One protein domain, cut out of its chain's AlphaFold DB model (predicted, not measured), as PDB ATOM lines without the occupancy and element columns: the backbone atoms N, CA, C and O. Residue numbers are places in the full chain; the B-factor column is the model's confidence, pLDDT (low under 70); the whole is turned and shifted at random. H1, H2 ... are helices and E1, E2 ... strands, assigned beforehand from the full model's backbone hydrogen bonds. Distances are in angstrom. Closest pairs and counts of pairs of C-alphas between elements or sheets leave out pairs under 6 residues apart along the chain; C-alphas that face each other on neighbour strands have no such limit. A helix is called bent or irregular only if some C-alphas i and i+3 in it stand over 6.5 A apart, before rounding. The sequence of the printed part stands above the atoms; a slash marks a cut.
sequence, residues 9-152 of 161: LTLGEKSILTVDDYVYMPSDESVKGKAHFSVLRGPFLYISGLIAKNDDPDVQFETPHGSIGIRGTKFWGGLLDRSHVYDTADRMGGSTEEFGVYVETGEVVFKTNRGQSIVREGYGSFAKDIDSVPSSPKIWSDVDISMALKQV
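What this domain is: This is residues 9 to 152 of the 161 residues of the protein "FecR domain-containing protein" of Micavibrio sp (UniProt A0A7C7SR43). One twisted sheet of nine strands is folded back on itself, for its two long strands, E6 and E7, bend sharply into a V: one arm of the V has E5, E3, E2 and E8 beside it, the other E4, E1 and E9. The single helix H1 crosses E6 and E7 on one face of the second arm, residues 87 to 94 stick out at one end, and the link of residues 23 to 34 reaches to the other end. The 144 printed residues hold E1 to E9 and then H1, mostly strand, in a branched mixed sheet. The whole is compact, with a radius of gyration of the C-alphas of 15.5 A, yet only just elongated, spanning 59 by 30 by 27 A.

How they stand to each other: E1, residues 9 to 11, is antiparallel to E4, residues 44 to 47, with N 10 and O 45 2.8 A apart. E2, residues 16 to 22, forms a hairpin with E3, residues 35 to 41, where N 18 and O 38 are 2.8 A apart. E5, residues 59 to 63, is parallel to E3, at 17 degrees, with N 39 and O 62 2.8 A apart. E6, residues 66 to 81, bends by 149 degrees at residue 69; E5 beside residues 66 to 70 and E4 beside residues 74 to 77 lie on one side of it, with N 68 and O 61 2.8 A apart and N 46 and O 75 2.9 A apart. On the other side is E7, residues 97 to 112, which bends by 151 degrees at residue 106; N 76 and O 102 are 2.8 A apart. E8, residues 115 to 120, and E9, residues 123 to 127, lie on the other side of E7 from E6, with N 110 and O 117, and N 101 and O 125, both 2.9 A apart. E5 E6 E7 E8 form a meander, each strand the antiparallel neighbour of the one before. H1, residues 142 to 150, is on the sheet at a height of 8.7 A, over E7 and only just over E6 with 3 C-alphas, and runs across the strands at 90 degrees to E7 on the local plane. The closest C-alphas of E6 and H1, of Leu 80 and Ala 148, are 6.8 A apart. Every O i to N i+4 pair in H1 is within hydrogen-bond range.

Where its parts are: E1 begins at C-alpha 9, (18.141, 48.744, -2.479), and is 6.5 A long. E2 measures 16.5 A, E3 18.4 A, E4 10.2 A and E5 13.6 A. From end to end, bent E6 measures 18.2 A and bent E7 16.5 A. E8 measures 16.6 A, E9 14.2 A and H1 11.9 A, ending at C-alpha 150, (17.581, 61.895, -9.296).

The domain as a whole: The two C-alphas farthest apart, of Ser 27 and Arg 91, are 59.5 A apart. The printed part has no cut. The links E2 to E3, E4 to E5, E6 to E7 and E9 to H1 are long. Confidence is under 70 at residues 28, 30 to 32 and 88 to 94.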
ATOM      1  N   LEU A   9      18.712  48.618  -1.147       96.31
ATOM      2  CA  LEU A   9      18.141  48.744  -2.479       96.31
ATOM      3  C   LEU A   9      17.093  49.856  -2.490       96.31
ATOM      4  O   LEU A   9      16.063  49.781  -1.806       96.31
ATOM      5  N   THR A  10      17.339  50.875  -3.299       97.00
ATOM      6  CA  THR A  10      16.425  51.995  -3.511       97.00
ATOM      7  C   THR A  10      15.808  51.875  -4.889       97.00
ATOM      8  O   THR A  10      16.511  51.791  -5.890       97.00
ATOM      9  N   LEU A  11      14.479  51.842  -4.941       96.31
ATOM     10  CA  LEU A  11      13.716  51.730  -6.177       96.31
ATOM     11  C   LEU A  11      13.184  53.107  -6.561       96.31
ATOM     12  O   LEU A  11      12.583  53.779  -5.726       96.31
ATOM     13  N   GLY A  12      13.397  53.509  -7.810       95.69
ATOM     14  CA  GLY A  12      12.831  54.739  -8.341       95.69
ATOM     15  C   GLY A  12      11.366  54.620  -8.753       95.69
ATOM     16  O   GLY A  12      10.688  53.613  -8.519       95.69
ATOM     17  N   GLU A  13      10.855  55.676  -9.382       92.00
ATOM     18  CA  GLU A  13       9.457  55.718  -9.807       92.00
ATOM     19  C   GLU A  13       9.100  54.576 -10.769       92.00
ATOM     20  O   GLU A  13       9.819  54.267 -11.718       92.00
ATOM     21  N   LYS A  14       7.915  53.990 -10.553       92.31
ATOM     22  CA  LYS A  14       7.331  52.915 -11.377       92.31
ATOM     23  C   LYS A  14       8.168  51.631 -11.435       92.31
ATOM     24  O   LYS A  14       7.834  50.760 -12.246       92.31
ATOM     25  N   SER A  15       9.174  51.467 -10.581       95.75
ATOM     26  CA  SER A  15       9.990  50.257 -10.547       95.75
ATOM     27  C   SER A  15       9.199  49.029 -10.100       95.75
ATOM     28  O   SER A  15       8.332  49.106  -9.229       95.75
ATOM     29  N   ILE A  16       9.487  47.886 -10.723       96.31
ATOM     30  CA  ILE A  16       8.985  46.574 -10.304       96.31
ATOM     31  C   ILE A  16      10.189  45.659 -10.144       96.31
ATOM     32  O   ILE A  16      10.909  45.393 -11.107       96.31
ATOM     33  N   LEU A  17      10.361  45.175  -8.924       96.00
ATOM     34  CA  LEU A  17      11.418  44.267  -8.520       96.00
ATOM     35  C   LEU A  17      10.788  42.974  -8.002       96.00
ATOM     36  O   LEU A  17       9.825  43.024  -7.235       96.00
ATOM     37  N   THR A  18      11.381  41.847  -8.371       97.44
ATOM     38  CA  THR A  18      11.173  40.557  -7.713       97.44
ATOM     39  C   THR A  18      12.458  40.166  -6.995       97.44
ATOM     40  O   THR A  18      13.554  40.338  -7.527       97.44
ATOM     41  N   VAL A  19      12.325  39.679  -5.764       96.88
ATOM     42  CA  VAL A  19      13.422  39.019  -5.052       96.88
ATOM     43  C   VAL A  19      13.319  37.543  -5.402       96.88
ATOM     44  O   VAL A  19      12.384  36.888  -4.944       96.88
ATOM     45  N   ASP A  20      14.225  37.065  -6.256       96.00
ATOM     46  CA  ASP A  20      14.171  35.693  -6.764       96.00
ATOM     47  C   ASP A  20      14.836  34.728  -5.782       96.00
ATOM     48  O   ASP A  20      14.190  33.770  -5.376       96.00
ATOM     49  N   ASP A  21      16.067  35.015  -5.328       85.88
ATOM     50  CA  ASP A  21      16.715  34.254  -4.250       85.88
ATOM     51  C   ASP A  21      17.762  35.088  -3.485       85.88
ATOM     52  O   ASP A  21      18.923  35.201  -3.873       85.88
ATOM     53  N   TYR A  22      17.369  35.641  -2.338       83.94
ATOM     54  CA  TYR A  22      18.267  36.266  -1.363       83.94
ATOM     55  C   TYR A  22      18.365  35.378  -0.120       83.94
ATOM     56  O   TYR A  22      17.383  35.248   0.612       83.94
ATOM     57  N   VAL A  23      19.520  34.764   0.154       83.50
ATOM     58  CA  VAL A  23      19.696  33.970   1.383       83.50
ATOM     59  C   VAL A  23      21.058  34.221   2.018       83.50
ATOM     60  O   VAL A  23      22.073  33.694   1.591       83.50
ATOM     61  N   TYR A  24      21.050  34.988   3.101       85.06
ATOM     62  CA  TYR A  24      22.175  35.325   3.973       85.06
ATOM     63  C   TYR A  24      22.030  34.602   5.314       85.06
ATOM     64  O   TYR A  24      20.943  34.632   5.888       85.06
ATOM     65  N   MET A  25      23.067  33.952   5.854       82.62
ATOM     66  CA  MET A  25      22.881  33.144   7.076       82.62
ATOM     67  C   MET A  25      24.069  33.229   8.072       82.62
ATOM     68  O   MET A  25      24.919  32.343   8.117       82.62
ATOM     69  N   PRO A  26      24.126  34.281   8.905       73.88
ATOM     70  CA  PRO A  26      25.189  34.560   9.881       73.88
ATOM     71  C   PRO A  26      25.038  33.738  11.190       73.88
ATOM     72  O   PRO A  26      24.486  32.644  11.168       73.88
ATOM     73  N   SER A  27      25.570  34.226  12.324       77.69
ATOM     74  CA  SER A  27      26.406  33.435  13.264       77.69
ATOM     75  C   SER A  27      27.603  32.841  12.524       77.69
ATOM     76  O   SER A  27      27.877  31.651  12.559       77.69
ATOM     77  N   ASP A  28      28.209  33.755  11.773       62.59
ATOM     78  CA  ASP A  28      29.439  33.706  11.006       62.59
ATOM     79  C   ASP A  28      29.935  32.338  10.505       62.59
ATOM     80  O   ASP A  28      30.708  31.664  11.174       62.59
ATOM     81  N   GLU A  29      29.605  31.999   9.256       75.56
ATOM     82  CA  GLU A  29      30.528  31.206   8.428       75.56
ATOM     83  C   GLU A  29      31.060  32.077   7.281       75.56
ATOM     84  O   GLU A  29      30.662  31.944   6.125       75.56
ATOM     85  N   SER A  30      31.874  33.060   7.693       67.69
ATOM     86  CA  SER A  30      32.484  34.175   6.953       67.69
ATOM     87  C   SER A  30      31.568  34.815   5.915       67.69
ATOM     88  O   SER A  30      31.942  34.950   4.761       67.69
ATOM     89  N   VAL A  31      30.372  35.221   6.360       66.81
ATOM     90  CA  VAL A  31      29.349  35.998   5.617       66.81
ATOM     91  C   VAL A  31      28.641  35.296   4.439       66.81
ATOM     92  O   VAL A  31      28.207  35.914   3.466       66.81
ATOM     93  N   LYS A  32      28.400  33.986   4.600       68.81
ATOM     94  CA  LYS A  32      27.639  33.112   3.681       68.81
ATOM     95  C   LYS A  32      26.309  33.700   3.169       68.81
ATOM     96  O   LYS A  32      25.568  34.341   3.919       68.81
ATOM     97  N   GLY A  33      25.991  33.444   1.898       81.38
ATOM     98  CA  GLY A  33      25.067  34.275   1.129       81.38
ATOM     99  C   GLY A  33      24.392  33.618  -0.073       81.38
ATOM    100  O   GLY A  33      24.574  32.434  -0.345       81.38
ATOM    101  N   LYS A  34      23.613  34.450  -0.758       80.25
ATOM    102  CA  LYS A  34      23.029  34.338  -2.101       80.25
ATOM    103  C   LYS A  34      22.265  35.637  -2.325       80.25
ATOM    104  O   LYS A  34      21.609  36.088  -1.383       80.25
ATOM    105  N   ALA A  35      22.309  36.229  -3.509       83.06
ATOM    106  CA  ALA A  35      21.430  37.350  -3.823       83.06
ATOM    107  C   ALA A  35      21.133  37.440  -5.323       83.06
ATOM    108  O   ALA A  35      21.929  37.958  -6.097       83.06
ATOM    109  N   HIS A  36      19.955  36.983  -5.725       97.31
ATOM    110  CA  HIS A  36      19.413  37.101  -7.074       97.31
ATOM    111  C   HIS A  36      18.159  37.967  -7.051       97.31
ATOM    112  O   HIS A  36      17.246  37.755  -6.245       97.31
ATOM    113  N   PHE A  37      18.117  38.938  -7.953       97.56
ATOM    114  CA  PHE A  37      17.010  39.872  -8.094       97.56
ATOM    115  C   PHE A  37      16.611  40.004  -9.561       97.56
ATOM    116  O   PHE A  37      17.480  40.084 -10.422       97.56
ATOM    117  N   SER A  38      15.317  40.161  -9.836       98.19
ATOM    118  CA  SER A  38      14.815  40.527 -11.162       98.19
ATOM    119  C   SER A  38      14.218  41.925 -11.130       98.19
ATOM    120  O   SER A  38      13.206  42.172 -10.471       98.19
ATOM    121  N   VAL A  39      14.803  42.849 -11.889       97.31
ATOM    122  CA  VAL A  39      14.248  44.187 -12.120       97.31
ATOM    123  C   VAL A  39      13.476  44.155 -13.428       97.31
ATOM    124  O   VAL A  39      14.045  44.229 -14.515       97.31
ATOM    125  N   LEU A  40      12.152  44.054 -13.329       95.50
ATOM    126  CA  LEU A  40      11.276  43.954 -14.496       95.50
ATOM    127  C   LEU A  40      11.138  45.297 -15.219       95.50
ATOM    128  O   LEU A  40      10.952  45.329 -16.433       95.50
ATOM    129  N   ARG A  41      11.198  46.405 -14.471       95.00
ATOM    130  CA  ARG A  41      11.225  47.770 -15.011       95.00
ATOM    131  C   ARG A  41      11.654  48.779 -13.951       95.00
ATOM    132  O   ARG A  41      11.525  48.511 -12.758       95.00
ATOM    133  N   GLY A  42      11.997  49.970 -14.430       96.00
ATOM    134  CA  GLY A  42      12.300  51.148 -13.627       96.00
ATOM    135  C   GLY A  42      13.724  51.151 -13.061       96.00
ATOM    136  O   GLY A  42      14.416  50.134 -13.117       96.00
ATOM    137  N   PRO A  43      14.183  52.313 -12.575       97.50
ATOM    138  CA  PRO A  43      15.540  52.488 -12.089       97.50
ATOM    139  C   PRO A  43      15.695  52.020 -10.642       97.50
ATOM    140  O   PRO A  43      14.732  51.974  -9.863       97.50
ATOM    141  N   PHE A  44      16.926  51.686 -10.280       97.81
ATOM    142  CA  PHE A  44      17.288  51.251  -8.942       97.81
ATOM    143  C   PHE A  44      18.726  51.643  -8.597       97.81
ATOM    144  O   PHE A  44      19.592  51.749  -9.463       97.81
ATOM    145  N   LEU A  45      18.967  51.853  -7.307       97.75
ATOM    146  CA  LEU A  45      20.287  52.028  -6.717       97.75
ATOM    147  C   LEU A  45      20.518  50.892  -5.738       97.75
ATOM    148  O   LEU A  45      19.668  50.621  -4.892       97.75
ATOM    149  N   TYR A  46      21.672  50.258  -5.855       97.44
ATOM    150  CA  TYR A  46      22.083  49.160  -5.007       97.44
ATOM    151  C   TYR A  46      23.369  49.514  -4.269       97.44
ATOM    152  O   TYR A  46      24.328  50.000  -4.873       97.44
ATOM    153  N   ILE A  47      23.398  49.224  -2.972       97.06
ATOM    154  CA  ILE A  47      24.576  49.324  -2.115       97.06
ATOM    155  C   ILE A  47      24.819  47.945  -1.507       97.06
ATOM    156  O   ILE A  47      23.971  47.401  -0.800       97.06
ATOM    157  N   SER A  48      25.990  47.379  -1.799       95.56
ATOM    158  CA  SER A  48      26.397  46.053  -1.339       95.56
ATOM    159  C   SER A  48      26.407  45.904   0.182       95.56
ATOM    160  O   SER A  48      27.186  46.567   0.874       95.56
ATOM    161  N   GLY A  49      25.663  44.909   0.666       95.06
ATOM    162  CA  GLY A  49      25.807  44.342   2.000       95.06
ATOM    163  C   GLY A  49      26.957  43.340   2.110       95.06
ATOM    164  O   GLY A  49      27.906  43.329   1.318       95.06
ATOM    165  N   LEU A  50      26.888  42.500   3.138       94.12
ATOM    166  CA  LEU A  50      27.939  41.562   3.516       94.12
ATOM    167  C   LEU A  50      28.130  40.431   2.498       94.12
ATOM    168  O   LEU A  50      29.278  40.066   2.262       94.12
ATOM    169  N   ILE A  51      27.075  39.942   1.831       93.44
ATOM    170  CA  ILE A  51      27.197  38.834   0.857       93.44
ATOM    171  C   ILE A  51      28.135  39.204  -0.297       93.44
ATOM    172  O   ILE A  51      28.967  38.410  -0.730       93.44
ATOM    173  N   ALA A  52      28.017  40.434  -0.798       91.19
ATOM    174  CA  ALA A  52      28.796  40.911  -1.937       91.19
ATOM    175  C   ALA A  52      30.288  41.123  -1.616       91.19
ATOM    176  O   ALA A  52      31.061  41.460  -2.515       91.19
ATOM    177  N   LYS A  53      30.683  40.971  -0.345       89.81
ATOM    178  CA  LYS A  53      32.063  41.108   0.140       89.81
ATOM    179  C   LYS A  53      32.757  39.755   0.334       89.81
ATOM    180  O   LYS A  53      33.910  39.740   0.757       89.81
ATOM    181  N   ASN A  54      32.085  38.652   0.011       89.31
ATOM    182  CA  ASN A  54      32.671  37.313   0.022       89.31
ATOM    183  C   ASN A  54      33.769  37.187  -1.049       89.31
ATOM    184  O   ASN A  54      33.818  37.968  -2.002       89.31
ATOM    185  N   ASP A  55      34.626  36.170  -0.917       84.44
ATOM    186  CA  ASP A  55      35.673  35.885  -1.909       84.44
ATOM    187  C   ASP A  55      35.089  35.532  -3.287       84.44
ATOM    188  O   ASP A  55      35.638  35.949  -4.309       84.44
ATOM    189  N   ASP A  56      33.956  34.821  -3.296       84.81
ATOM    190  CA  ASP A  56      33.181  34.447  -4.485       84.81
ATOM    191  C   ASP A  56      31.689  34.777  -4.261       84.81
ATOM    192  O   ASP A  56      30.920  33.932  -3.790       84.81
ATOM    193  N   PRO A  57      31.279  36.046  -4.454       88.25
ATOM    194  CA  PRO A  57      29.917  36.480  -4.176       88.25
ATOM    195  C   PRO A  57      28.955  36.060  -5.296       88.25
ATOM    196  O   PRO A  57      29.133  36.427  -6.455       88.25
ATOM    197  N   ASP A  58      27.873  35.371  -4.931       90.56
ATOM    198  CA  ASP A  58      26.769  35.032  -5.839       90.56
ATOM    199  C   ASP A  58      25.691  36.123  -5.795       90.56
ATOM    200  O   ASP A  58      24.608  35.931  -5.229       90.56
ATOM    201  N   VAL A  59      26.038  37.316  -6.298       95.31
ATOM    202  CA  VAL A  59      25.104  38.445  -6.386       95.31
ATOM    203  C   VAL A  59      24.860  38.863  -7.833       95.31
ATOM    204  O   VAL A  59      25.779  39.306  -8.528       95.31
ATOM    205  N   GLN A  60      23.603  38.752  -8.264       96.75
ATOM    206  CA  GLN A  60      23.182  38.954  -9.645       96.75
ATOM    207  C   GLN A  60      21.841  39.690  -9.742       96.75
ATOM    208  O   GLN A  60      20.897  39.413  -9.001       96.75
ATOM    209  N   PHE A  61      21.752  40.607 -10.701       97.94
ATOM    210  CA  PHE A  61      20.500  41.220 -11.134       97.94
ATOM    211  C   PHE A  61      20.173  40.777 -12.552       97.94
ATOM    212  O   PHE A  61      21.009  40.908 -13.443       97.94
ATOM    213  N   GLU A  62      18.947  40.331 -12.772       98.31
ATOM    214  CA  GLU A  62      18.373  40.112 -14.090       98.31
ATOM    215  C   GLU A  62      17.488  41.291 -14.482       98.31
ATOM    216  O   GLU A  62      16.716  41.829 -13.684       98.31
ATOM    217  N   THR A  63      17.603  41.707 -15.737       98.00
ATOM    218  CA  THR A  63      16.805  42.788 -16.315       98.00
ATOM    219  C   THR A  63      16.405  42.416 -17.743       98.00
ATOM    220  O   THR A  63      17.092  41.620 -18.390       98.00
ATOM    221  N   PRO A  64      15.372  43.053 -18.323       97.25
ATOM    222  CA  PRO A  64      15.075  42.909 -19.748       97.25
ATOM    223  C   PRO A  64      16.230  43.295 -20.687       97.25
ATOM    224  O   PRO A  64      16.177  42.973 -21.870       97.25
ATOM    225  N   HIS A  65      17.255  43.992 -20.183       97.44
ATOM    226  CA  HIS A  65      18.406  44.471 -20.950       97.44
ATOM    227  C   HIS A  65      19.673  43.646 -20.694       97.44
ATOM    228  O   HIS A  65      20.723  43.976 -21.237       97.44
ATOM    229  N   GLY A  66      19.592  42.575 -19.897       97.62
ATOM    230  CA  GLY A  66      20.719  41.707 -19.567       97.62
ATOM    231  C   GLY A  66      20.919  41.512 -18.067       97.62
ATOM    232  O   GLY A  66      20.096  41.939 -17.254       97.62
ATOM    233  N   SER A  67      22.038  40.882 -17.722       98.25
ATOM    234  CA  SER A  67      22.387  40.501 -16.356       98.25
ATOM    235  C   SER A  67      23.515  41.369 -15.800       98.25
ATOM    236  O   SER A  67      24.437  41.757 -16.527       98.25
ATOM    237  N   ILE A  68      23.495  41.620 -14.498       98.06
ATOM    238  CA  ILE A  68      24.491  42.426 -13.794       98.06
ATOM    239  C   ILE A  68      25.050  41.599 -12.639       98.06
ATOM    240  O   ILE A  68      24.343  41.335 -11.672       98.06
ATOM    241  N   GLY A  69      26.312  41.187 -12.750       96.38
ATOM    242  CA  GLY A  69      27.052  40.538 -11.666       96.38
ATOM    243  C   GLY A  69      27.884  41.560 -10.902       96.38
ATOM    244  O   GLY A  69      28.456  42.463 -11.517       96.38
ATOM    245  N   ILE A  70      27.960  41.440  -9.578       91.94
ATOM    246  CA  ILE A  70      28.607  42.459  -8.743       91.94
ATOM    247  C   ILE A  70      29.656  41.883  -7.796       91.94
ATOM    248  O   ILE A  70      29.543  40.754  -7.324       91.94
ATOM    249  N   ARG A  71      30.643  42.713  -7.443       85.69
ATOM    250  CA  ARG A  71      31.597  42.432  -6.366       85.69
ATOM    251  C   ARG A  71      31.851  43.693  -5.538       85.69
ATOM    252  O   ARG A  71      32.598  44.570  -5.961       85.69
ATOM    253  N   GLY A  72      31.233  43.763  -4.356       72.94
ATOM    254  CA  GLY A  72      31.416  44.839  -3.372       72.94
ATOM    255  C   GLY A  72      31.215  46.257  -3.921       72.94
ATOM    256  O   GLY A  72      32.158  47.045  -3.906       72.94
ATOM    257  N   THR A  73      30.010  46.591  -4.393       92.25
ATOM    258  CA  THR A  73      29.746  47.813  -5.168       92.25
ATOM    259  C   THR A  73      28.606  48.678  -4.654       92.25
ATOM    260  O   THR A  73      27.615  48.174  -4.124       92.25
ATOM    261  N   LYS A  74      28.689  49.974  -4.961       96.62
ATOM    262  CA  LYS A  74      27.532  50.862  -5.075       96.62
ATOM    263  C   LYS A  74      27.300  51.174  -6.548       96.62
ATOM    264  O   LYS A  74      28.192  51.715  -7.201       96.62
ATOM    265  N   PHE A  75      26.130  50.825  -7.077       97.88
ATOM    266  CA  PHE A  75      25.824  51.050  -8.488       97.88
ATOM    267  C   PHE A  75      24.356  51.403  -8.723       97.88
ATOM    268  O   PHE A  75      23.464  50.988  -7.984       97.88
ATOM    269  N   TRP A  76      24.126  52.163  -9.786       98.38
ATOM    270  CA  TRP A  76      22.812  52.492 -10.315       98.38
ATOM    271  C   TRP A  76      22.553  51.706 -11.602       98.38
ATOM    272  O   TRP A  76      23.459  51.554 -12.428       98.38
ATOM    273  N   GLY A  77      21.318  51.237 -11.782       98.12
ATOM    274  CA  GLY A  77      20.849  50.595 -13.008       98.12
ATOM    275  C   GLY A  77      19.481  51.126 -13.432       98.12
ATOM    276  O   GLY A  77      18.591  51.297 -12.598       98.12
ATOM    277  N   GLY A  78      19.284  51.368 -14.726       97.81
ATOM    278  CA  GLY A  78      18.000  51.847 -15.237       97.81
ATOM    279  C   GLY A  78      18.056  52.392 -16.658       97.81
ATOM    280  O   GLY A  78      19.121  52.507 -17.259       97.81
ATOM    281  N   LEU A  79      16.888  52.744 -17.197       96.88
ATOM    282  CA  LEU A  79      16.797  53.481 -18.458       96.88
ATOM    283  C   LEU A  79      17.111  54.958 -18.221       96.88
ATOM    284  O   LEU A  79      16.545  55.594 -17.326       96.88
ATOM    285  N   LEU A  80      17.991  55.502 -19.054       94.94
ATOM    286  CA  LEU A  80      18.342  56.914 -19.053       94.94
ATOM    287  C   LEU A  80      18.034  57.509 -20.424       94.94
ATOM    288  O   LEU A  80      18.486  56.972 -21.434       94.94
ATOM    289  N   ASP A  81      17.309  58.627 -20.464       92.06
ATOM    290  CA  ASP A  81      17.174  59.403 -21.696       92.06
ATOM    291  C   ASP A  81      18.488  60.138 -21.981       92.06
ATOM    292  O   ASP A  81      18.889  61.071 -21.276       92.06
ATOM    293  N   ARG A  82      19.165  59.716 -23.046       89.75
ATOM    294  CA  ARG A  82      20.452  60.278 -23.460       89.75
ATOM    295  C   ARG A  82      20.326  61.265 -24.611       89.75
ATOM    296  O   ARG A  82      21.310  61.526 -25.298       89.75
ATOM    297  N   SER A  83      19.148  61.855 -24.810       88.44
ATOM    298  CA  SER A  83      18.889  62.894 -25.815       88.44
ATOM    299  C   SER A  83      19.920  64.028 -25.790       88.44
ATOM    300  O   SER A  83      20.390  64.443 -26.843       88.44
ATOM    301  N   HIS A  84      20.380  64.446 -24.606       86.31
ATOM    302  CA  HIS A  84      21.427  65.464 -24.436       86.31
ATOM    303  C   HIS A  84      22.794  65.105 -25.062       86.31
ATOM    304  O   HIS A  84      23.626  65.987 -25.266       86.31
ATOM    305  N   VAL A  85      23.045  63.827 -25.361       83.88
ATOM    306  CA  VAL A  85      24.274  63.336 -26.013       83.88
ATOM    307  C   VAL A  85      24.126  63.314 -27.534       83.88
ATOM    308  O   VAL A  85      25.122  63.351 -28.260       83.88
ATOM    309  N   TYR A  86      22.894  63.247 -28.035       78.56
ATOM    310  CA  TYR A  86      22.603  63.153 -29.456       78.56
ATOM    311  C   TYR A  86      22.139  64.506 -29.991       78.56
ATOM    312  O   TYR A  86      21.002  64.913 -29.791       78.56
ATOM    313  N   ASP A  87      22.980  65.144 -30.802       71.38
ATOM    314  CA  ASP A  87      22.657  66.388 -31.526       71.38
ATOM    315  C   ASP A  87      21.414  66.257 -32.448       71.38
ATOM    316  O   ASP A  87      20.827  67.234 -32.899       71.38
ATOM    317  N   THR A  88      20.982  65.026 -32.756       60.94
ATOM    318  CA  THR A  88      19.972  64.741 -33.794       60.94
ATOM    319  C   THR A  88      18.884  63.741 -33.400       60.94
ATOM    320  O   THR A  88      18.173  63.262 -34.286       60.94
ATOM    321  N   ALA A  89      18.704  63.447 -32.104       56.25
ATOM    322  CA  ALA A  89      17.666  62.522 -31.612       56.25
ATOM    323  C   ALA A  89      16.262  62.774 -32.209       56.25
ATOM    324  O   ALA A  89      15.483  61.848 -32.417       56.25
ATOM    325  N   ASP A  90      15.985  64.022 -32.581       51.53
ATOM    326  CA  ASP A  90      14.703  64.493 -33.097       51.53
ATOM    327  C   ASP A  90      14.451  64.221 -34.603       51.53
ATOM    328  O   ASP A  90      13.386  64.533 -35.125       51.53
ATOM    329  N   ARG A  91      15.402  63.646 -35.367       56.97
ATOM    330  CA  ARG A  91      15.258  63.559 -36.846       56.97
ATOM    331  C   ARG A  91      14.749  62.225 -37.399       56.97
ATOM    332  O   ARG A  91      14.430  62.165 -38.584       56.97
ATOM    333  N   MET A  92      14.647  61.171 -36.589       59.00
ATOM    334  CA  MET A  92      14.195  59.844 -37.057       59.00
ATOM    335  C   MET A  92      13.239  59.100 -36.112       59.00
ATOM    336  O   MET A  92      12.859  57.973 -36.421       59.00
ATOM    337  N   GLY A  93      12.827  59.700 -34.988       60.78
ATOM    338  CA  GLY A  93      11.873  59.072 -34.062       60.78
ATOM    339  C   GLY A  93      12.390  57.797 -33.379       60.78
ATOM    340  O   GLY A  93      11.592  56.959 -32.966       60.78
ATOM    341  N   GLY A  94      13.712  57.618 -33.298       68.44
ATOM    342  CA  GLY A  94      14.324  56.526 -32.541       68.44
ATOM    343  C   GLY A  94      14.365  56.849 -31.049       68.44
ATOM    344  O   GLY A  94      14.528  58.011 -30.683       68.44
ATOM    345  N   SER A  95      14.240  55.831 -30.193       77.69
ATOM    346  CA  SER A  95      14.417  56.023 -28.750       77.69
ATOM    347  C   SER A  95      15.867  56.399 -28.430       77.69
ATOM    348  O   SER A  95      16.806  55.787 -28.946       77.69
ATOM    349  N   THR A  96      16.029  57.410 -27.583       86.62
ATOM    350  CA  THR A  96      17.294  57.812 -26.952       86.62
ATOM    351  C   THR A  96      17.481  57.193 -25.576       86.62
ATOM    352  O   THR A  96      18.486  57.468 -24.916       86.62
ATOM    353  N   GLU A  97      16.520  56.382 -25.134       91.38
ATOM    354  CA  GLU A  97      16.629  55.645 -23.890       91.38
ATOM    355  C   GLU A  97      17.573  54.460 -24.083       91.38
ATOM    356  O   GLU A  97      17.388  53.620 -24.964       91.38
ATOM    357  N   GLU A  98      18.592  54.401 -23.238       94.62
ATOM    358  CA  GLU A  98      19.507  53.268 -23.155       94.62
ATOM    359  C   GLU A  98      19.516  52.767 -21.711       94.62
ATOM    360  O   GLU A  98      19.452  53.562 -20.768       94.62
ATOM    361  N   PHE A  99      19.610  51.450 -21.521       97.56
ATOM    362  CA  PHE A  99      19.802  50.888 -20.192       97.56
ATOM    363  C   PHE A  99      21.247  51.115 -19.774       97.56
ATOM    364  O   PHE A  99      22.180  50.616 -20.409       97.56
ATOM    365  N   GLY A 100      21.424  51.912 -18.730       97.81
ATOM    366  CA  GLY A 100      22.710  52.270 -18.169       97.81
ATOM    367  C   GLY A 100      23.005  51.508 -16.887       97.81
ATOM    368  O   GLY A 100      22.115  51.257 -16.075       97.81
ATOM    369  N   VAL A 101      24.284  51.204 -16.695       98.31
ATOM    370  CA  VAL A 101      24.862  50.775 -15.421       98.31
ATOM    371  C   VAL A 101      25.961  51.764 -15.066       98.31
ATOM    372  O   VAL A 101      26.912  51.913 -15.836       98.31
ATOM    373  N   TYR A 102      25.841  52.424 -13.916       98.19
ATOM    374  CA  TYR A 102      26.849  53.340 -13.382       98.19
ATOM    375  C   TYR A 102      27.361  52.846 -12.044       98.19
ATOM    376  O   TYR A 102      26.569  52.542 -11.155       98.19
ATOM    377  N   VAL A 103      28.682  52.783 -11.902       97.88
ATOM    378  CA  VAL A 103      29.344  52.268 -10.706       97.88
ATOM    379  C   VAL A 103      29.967  53.431  -9.955       97.88
ATOM    380  O   VAL A 103      30.930  54.044 -10.413       97.88
ATOM    381  N   GLU A 104      29.420  53.727  -8.783       96.06
ATOM    382  CA  GLU A 104      29.953  54.751  -7.889       96.06
ATOM    383  C   GLU A 104      31.144  54.216  -7.093       96.06
ATOM    384  O   GLU A 104      32.096  54.953  -6.883       96.06
ATOM    385  N   THR A 105      31.120  52.938  -6.694       95.25
ATOM    386  CA  THR A 105      32.251  52.255  -6.042       95.25
ATOM    387  C   THR A 105      32.324  50.782  -6.444       95.25
ATOM    388  O   THR A 105      31.294  50.142  -6.672       95.25
ATOM    389  N   GLY A 106      33.542  50.230  -6.501       93.94
ATOM    390  CA  GLY A 106      33.797  48.810  -6.788       93.94
ATOM    391  C   GLY A 106      33.799  48.442  -8.282       93.94
ATOM    392  O   GLY A 106      34.233  49.233  -9.121       93.94
ATOM    393  N   GLU A 107      33.383  47.216  -8.626       95.38
ATOM    394  CA  GLU A 107      33.339  46.711 -10.008       95.38
ATOM    395  C   GLU A 107      32.081  45.869 -10.293       95.38
ATOM    396  O   GLU A 107      31.685  45.001  -9.509       95.38
ATOM    397  N   VAL A 108      31.468  46.118 -11.450       97.56
ATOM    398  CA  VAL A 108      30.266  45.443 -11.946       97.56
ATOM    399  C   VAL A 108      30.536  44.829 -13.315       97.56
ATOM    400  O   VAL A 108      31.156  45.449 -14.177       97.56
ATOM    401  N   VAL A 109      30.015  43.630 -13.558       98.00
ATOM    402  CA  VAL A 109      29.996  42.998 -14.881       98.00
ATOM    403  C   VAL A 109      28.592  43.120 -15.463       98.00
ATOM    404  O   VAL A 109      27.675  42.424 -15.033       98.00
ATOM    405  N   PHE A 110      28.428  43.989 -16.461       98.38
ATOM    406  CA  PHE A 110      27.179  44.136 -17.206       98.38
ATOM    407  C   PHE A 110      27.220  43.282 -18.475       98.38
ATOM    408  O   PHE A 110      28.064  43.499 -19.345       98.38
ATOM    409  N   LYS A 111      26.323  42.303 -18.590       98.56
ATOM    410  CA  LYS A 111      26.318  41.308 -19.665       98.56
ATOM    411  C   LYS A 111      25.002  41.314 -20.439       98.56
ATOM    412  O   LYS A 111      23.926  41.353 -19.859       98.56
ATOM    413  N   THR A 112      25.115  41.189 -21.756       98.50
ATOM    414  CA  THR A 112      24.014  40.992 -22.708       98.50
ATOM    415  C   THR A 112      24.229  39.690 -23.489       98.50
ATOM    416  O   THR A 112      25.242  39.004 -23.317       98.50
ATOM    417  N   ASN A 113      23.330  39.354 -24.418       98.19
ATOM    418  CA  ASN A 113      23.502  38.207 -25.321       98.19
ATOM    419  C   ASN A 113      24.671  38.383 -26.304       98.19
ATOM    420  O   ASN A 113      25.098  37.421 -26.945       98.19
ATOM    421  N   ARG A 114      25.186  39.608 -26.467       98.19
ATOM    422  CA  ARG A 114      26.234  39.929 -27.449       98.19
ATOM    423  C   ARG A 114      27.609  40.165 -26.845       98.19
ATOM    424  O   ARG A 114      28.575  40.262 -27.599       98.19
ATOM    425  N   GLY A 115      27.716  40.276 -25.525       97.94
ATOM    426  CA  GLY A 115      28.991  40.502 -24.859       97.94
ATOM    427  C   GLY A 115      28.831  40.952 -23.416       97.94
ATOM    428  O   GLY A 115      27.765  40.834 -22.821       97.94
ATOM    429  N   GLN A 116      29.917  41.469 -22.854       98.25
ATOM    430  CA  GLN A 116      29.945  41.998 -21.497       98.25
ATOM    431  C   GLN A 116      30.829  43.242 -21.414       98.25
ATOM    432  O   GLN A 116      31.775  43.388 -22.189       98.25
ATOM    433  N   SER A 117      30.538  44.097 -20.442       98.25
ATOM    434  CA  SER A 117      31.314  45.270 -20.066       98.25
ATOM    435  C   SER A 117      31.664  45.179 -18.585       98.25
ATOM    436  O   SER A 117      30.787  44.979 -17.747       98.25
ATOM    437  N   ILE A 118      32.954  45.286 -18.269       97.81
ATOM    438  CA  ILE A 118      33.453  45.320 -16.889       97.81
ATOM    439  C   ILE A 118      33.562  46.788 -16.490       97.81
ATOM    440  O   ILE A 118      34.453  47.499 -16.958       97.81
ATOM    441  N   VAL A 119      32.629  47.252 -15.672       98.06
ATOM    442  CA  VAL A 119      32.465  48.650 -15.284       98.06
ATOM    443  C   VAL A 119      33.078  48.863 -13.908       98.06
ATOM    444  O   VAL A 119      32.695  48.210 -12.943       98.06
ATOM    445  N   ARG A 120      34.040  49.778 -13.823       96.31
ATOM    446  CA  ARG A 120      34.745  50.116 -12.582       96.31
ATOM    447  C   ARG A 120      34.196  51.390 -11.963       96.31
ATOM    448  O   ARG A 120      33.494  52.150 -12.620       96.31
ATOM    449  N   GLU A 121      34.585  51.630 -10.724       95.56
ATOM    450  CA  GLU A 121      34.367  52.877  -9.998       95.56
ATOM    451  C   GLU A 121      34.566  54.133 -10.864       95.56
ATOM    452  O   GLU A 121      35.594  54.303 -11.523       95.56
ATOM    453  N   GLY A 122      33.554  55.004 -10.861       94.31
ATOM    454  CA  GLY A 122      33.503  56.255 -11.618       94.31
ATOM    455  C   GLY A 122      33.099  56.097 -13.088       94.31
ATOM    456  O   GLY A 122      32.972  57.096 -13.798       94.31
ATOM    457  N   TYR A 123      32.897  54.867 -13.566       97.62
ATOM    458  CA  TYR A 123      32.547  54.573 -14.953       97.62
ATOM    459  C   TYR A 123      31.108  54.069 -15.055       97.62
ATOM    460  O   TYR A 123      30.505  53.576 -14.102       97.62
ATOM    461  N   GLY A 124      30.570  54.148 -16.267       97.81
ATOM    462  CA  GLY A 124      29.347  53.461 -16.632       97.81
ATOM    463  C   GLY A 124      29.380  52.895 -18.048       97.81
ATOM    464  O   GLY A 124      30.259  53.200 -18.863       97.81
ATOM    465  N   SER A 125      28.398  52.050 -18.335       98.25
ATOM    466  CA  SER A 125      28.184  51.384 -19.622       98.25
ATOM    467  C   SER A 125      26.702  51.424 -19.986       98.25
ATOM    468  O   SER A 125      25.853  51.486 -19.099       98.25
ATOM    469  N   PHE A 126      26.405  51.407 -21.284       97.50
ATOM    470  CA  PHE A 126      25.046  51.424 -21.818       97.50
ATOM    471  C   PHE A 126      24.803  50.259 -22.774       97.50
ATOM    472  O   PHE A 126      25.707  49.854 -23.507       97.50
ATOM    473  N   ALA A 127      23.567  49.775 -22.828       96.75
ATOM    474  CA  ALA A 127      23.070  48.918 -23.897       96.75
ATOM    475  C   ALA A 127      21.655  49.356 -24.299       96.75
ATOM    476  O   ALA A 127      20.854  49.747 -23.453       96.75
ATOM    477  N   LYS A 128      21.342  49.283 -25.596       93.69
ATOM    478  CA  LYS A 128      19.999  49.607 -26.106       93.69
ATOM    479  C   LYS A 128      18.975  48.533 -25.744       93.69
ATOM    480  O   LYS A 128      17.845  48.846 -25.404       93.69
ATOM    481  N   ASP A 129      19.395  47.276 -25.812       95.19
ATOM    482  CA  ASP A 129      18.611  46.081 -25.510       95.19
ATOM    483  C   ASP A 129      19.554  44.910 -25.175       95.19
ATOM    484  O   ASP A 129      20.783  45.027 -25.270       95.19
ATOM    485  N   ILE A 130      18.982  43.765 -24.794       97.25
ATOM    486  CA  ILE A 130      19.733  42.545 -24.461       97.25
ATOM    487  C   ILE A 130      20.472  41.930 -25.663       97.25
ATOM    488  O   ILE A 130      21.375  41.117 -25.478       97.25
ATOM    489  N   ASP A 131      20.139  42.316 -26.895       97.56
ATOM    490  CA  ASP A 131      20.774  41.831 -28.126       97.56
ATOM    491  C   ASP A 131      21.749  42.857 -28.723       97.56
ATOM    492  O   ASP A 131      22.202  42.722 -29.864       97.56
ATOM    493  N   SER A 132      22.150  43.842 -27.920       95.38
ATOM    494  CA  SER A 132      23.159  44.841 -28.244       95.38
ATOM    495  C   SER A 132      24.470  44.557 -27.513       95.38
ATOM    496  O   SER A 132      24.491  44.036 -26.399       95.38
ATOM    497  N   VAL A 133      25.605  44.898 -28.133       97.31
ATOM    498  CA  VAL A 133      26.904  44.876 -27.439       97.31
ATOM    499  C   VAL A 133      26.907  46.020 -26.417       97.31
ATOM    500  O   VAL A 133      26.659  47.157 -26.828       97.31
ATOM    501  N   PRO A 134      27.191  45.771 -25.125       97.94
ATOM    502  CA  PRO A 134      27.302  46.841 -24.145       97.94
ATOM    503  C   PRO A 134      28.438  47.784 -24.537       97.94
ATOM    504  O   PRO A 134      29.486  47.345 -25.018       97.94
ATOM    505  N   SER A 135      28.259  49.085 -24.331       97.31
ATOM    506  CA  SER A 135      29.298  50.060 -24.636       97.31
ATOM    507  C   SER A 135      30.544  49.793 -23.792       97.31
ATOM    508  O   SER A 135      30.440  49.419 -22.616       97.31
ATOM    509  N   SER A 136      31.726  50.087 -24.341       97.31
ATOM    510  CA  SER A 136      32.946  50.139 -23.532       97.31
ATOM    511  C   SER A 136      32.727  51.050 -22.312       97.31
ATOM    512  O   SER A 136      32.096  52.105 -22.470       97.31
ATOM    513  N   PRO A 137      33.211  50.668 -21.114       97.50
ATOM    514  CA  PRO A 137      33.081  51.501 -19.928       97.50
ATOM    515  C   PRO A 137      33.723  52.868 -20.167       97.50
ATOM    516  O   PRO A 137      34.841  52.956 -20.684       97.50
ATOM    517  N   LYS A 138      33.044  53.934 -19.752       96.81
ATOM    518  CA  LYS A 138      33.572  55.303 -19.791       96.81
ATOM    519  C   LYS A 138      33.088  56.101 -18.590       96.81
ATOM    520  O   LYS A 138      32.049  55.779 -18.023       96.81
ATOM    521  N   ILE A 139      33.803  57.169 -18.259       96.62
ATOM    522  CA  ILE A 139      33.318  58.167 -17.304       96.62
ATOM    523  C   ILE A 139      32.014  58.756 -17.860       96.62
ATOM    524  O   ILE A 139      31.952  59.156 -19.028       96.62
ATOM    525  N   TRP A 140      30.959  58.733 -17.049       94.62
ATOM    526  CA  TRP A 140      29.692  59.385 -17.378       94.62
ATOM    527  C   TRP A 140      29.793  60.890 -17.167       94.62
ATOM    528  O   TRP A 140      30.586  61.361 -16.357       94.62
ATOM    529  N   SER A 141      28.999  61.650 -17.921       93.50
ATOM    530  CA  SER A 141      28.916  63.091 -17.704       93.50
ATOM    531  C   SER A 141      28.216  63.398 -16.377       93.50
ATOM    532  O   SER A 141      27.376  62.620 -15.924       93.50
ATOM    533  N   ASP A 142      28.489  64.565 -15.790       93.56
ATOM    534  CA  ASP A 142      27.769  65.029 -14.593       93.56
ATOM    535  C   ASP A 142      26.249  65.085 -14.828       93.56
ATOM    536  O   ASP A 142      25.461  64.859 -13.911       93.56
ATOM    537  N   VAL A 143      25.832  65.340 -16.073       93.56
ATOM    538  CA  VAL A 143      24.425  65.334 -16.490       93.56
ATOM    539  C   VAL A 143      23.845  63.920 -16.427       93.56
ATOM    540  O   VAL A 143      22.804  63.732 -15.801       93.56
ATOM    541  N   ASP A 144      24.520  62.922 -17.014       94.62
ATOM    542  CA  ASP A 144      24.102  61.513 -16.945       94.62
ATOM    543  C   ASP A 144      23.990  61.048 -15.477       94.62
ATOM    544  O   ASP A 144      22.976  60.468 -15.084       94.62
ATOM    545  N   ILE A 145      25.001  61.352 -14.651       95.06
ATOM    546  CA  ILE A 145      25.038  60.986 -13.226       95.06
ATOM    547  C   ILE A 145      23.896  61.669 -12.463       95.06
ATOM    548  O   ILE A 145      23.162  61.010 -11.727       95.06
ATOM    549  N   SER A 146      23.705  62.978 -12.654       94.62
ATOM    550  CA  SER A 146      22.643  63.737 -11.985       94.62
ATOM    551  C   SER A 146      21.254  63.202 -12.329       94.62
ATOM    552  O   SER A 146      20.422  63.027 -11.437       94.62
ATOM    553  N   MET A 147      21.000  62.892 -13.604       94.81
ATOM    554  CA  MET A 147      19.726  62.314 -14.029       94.81
ATOM    555  C   MET A 147      19.502  60.922 -13.436       94.81
ATOM    556  O   MET A 147      18.409  60.658 -12.938       94.81
ATOM    557  N   ALA A 148      20.523  60.062 -13.445       96.19
ATOM    558  CA  ALA A 148      20.450  58.723 -12.870       96.19
ATOM    559  C   ALA A 148      20.131  58.771 -11.366       96.19
ATOM    560  O   ALA A 148      19.152  58.173 -10.916       96.19
ATOM    561  N   LEU A 149      20.899  59.545 -10.591       94.06
ATOM    562  CA  LEU A 149      20.711  59.647  -9.140       94.06
ATOM    563  C   LEU A 149      19.366  60.284  -8.773       94.06
ATOM    564  O   LEU A 149      18.691  59.805  -7.866       94.06
ATOM    565  N   LYS A 150      18.900  61.286  -9.527       95.19
ATOM    566  CA  LYS A 150      17.581  61.895  -9.296       95.19
ATOM    567  C   LYS A 150      16.434  60.885  -9.389       95.19
ATOM    568  O   LYS A 150      15.440  61.042  -8.688       95.19
ATOM    569  N   GLN A 151      16.553  59.849 -10.221       95.62
ATOM    570  CA  GLN A 151      15.507  58.832 -10.352       95.62
ATOM    571  C   GLN A 151      15.356  57.938  -9.109       95.62
ATOM    572  O   GLN A 151      14.335  57.271  -8.965       95.62
ATOM    573  N   VAL A 152      16.357  57.914  -8.227       92.94
ATOM    574  CA  VAL A 152      16.426  57.063  -7.027       92.94
ATOM    575  C   VAL A 152      16.560  57.879  -5.736       92.94
ATOM    576  O   VAL A 152      16.712  57.307  -4.662       92.94
TER     577      VAL A 152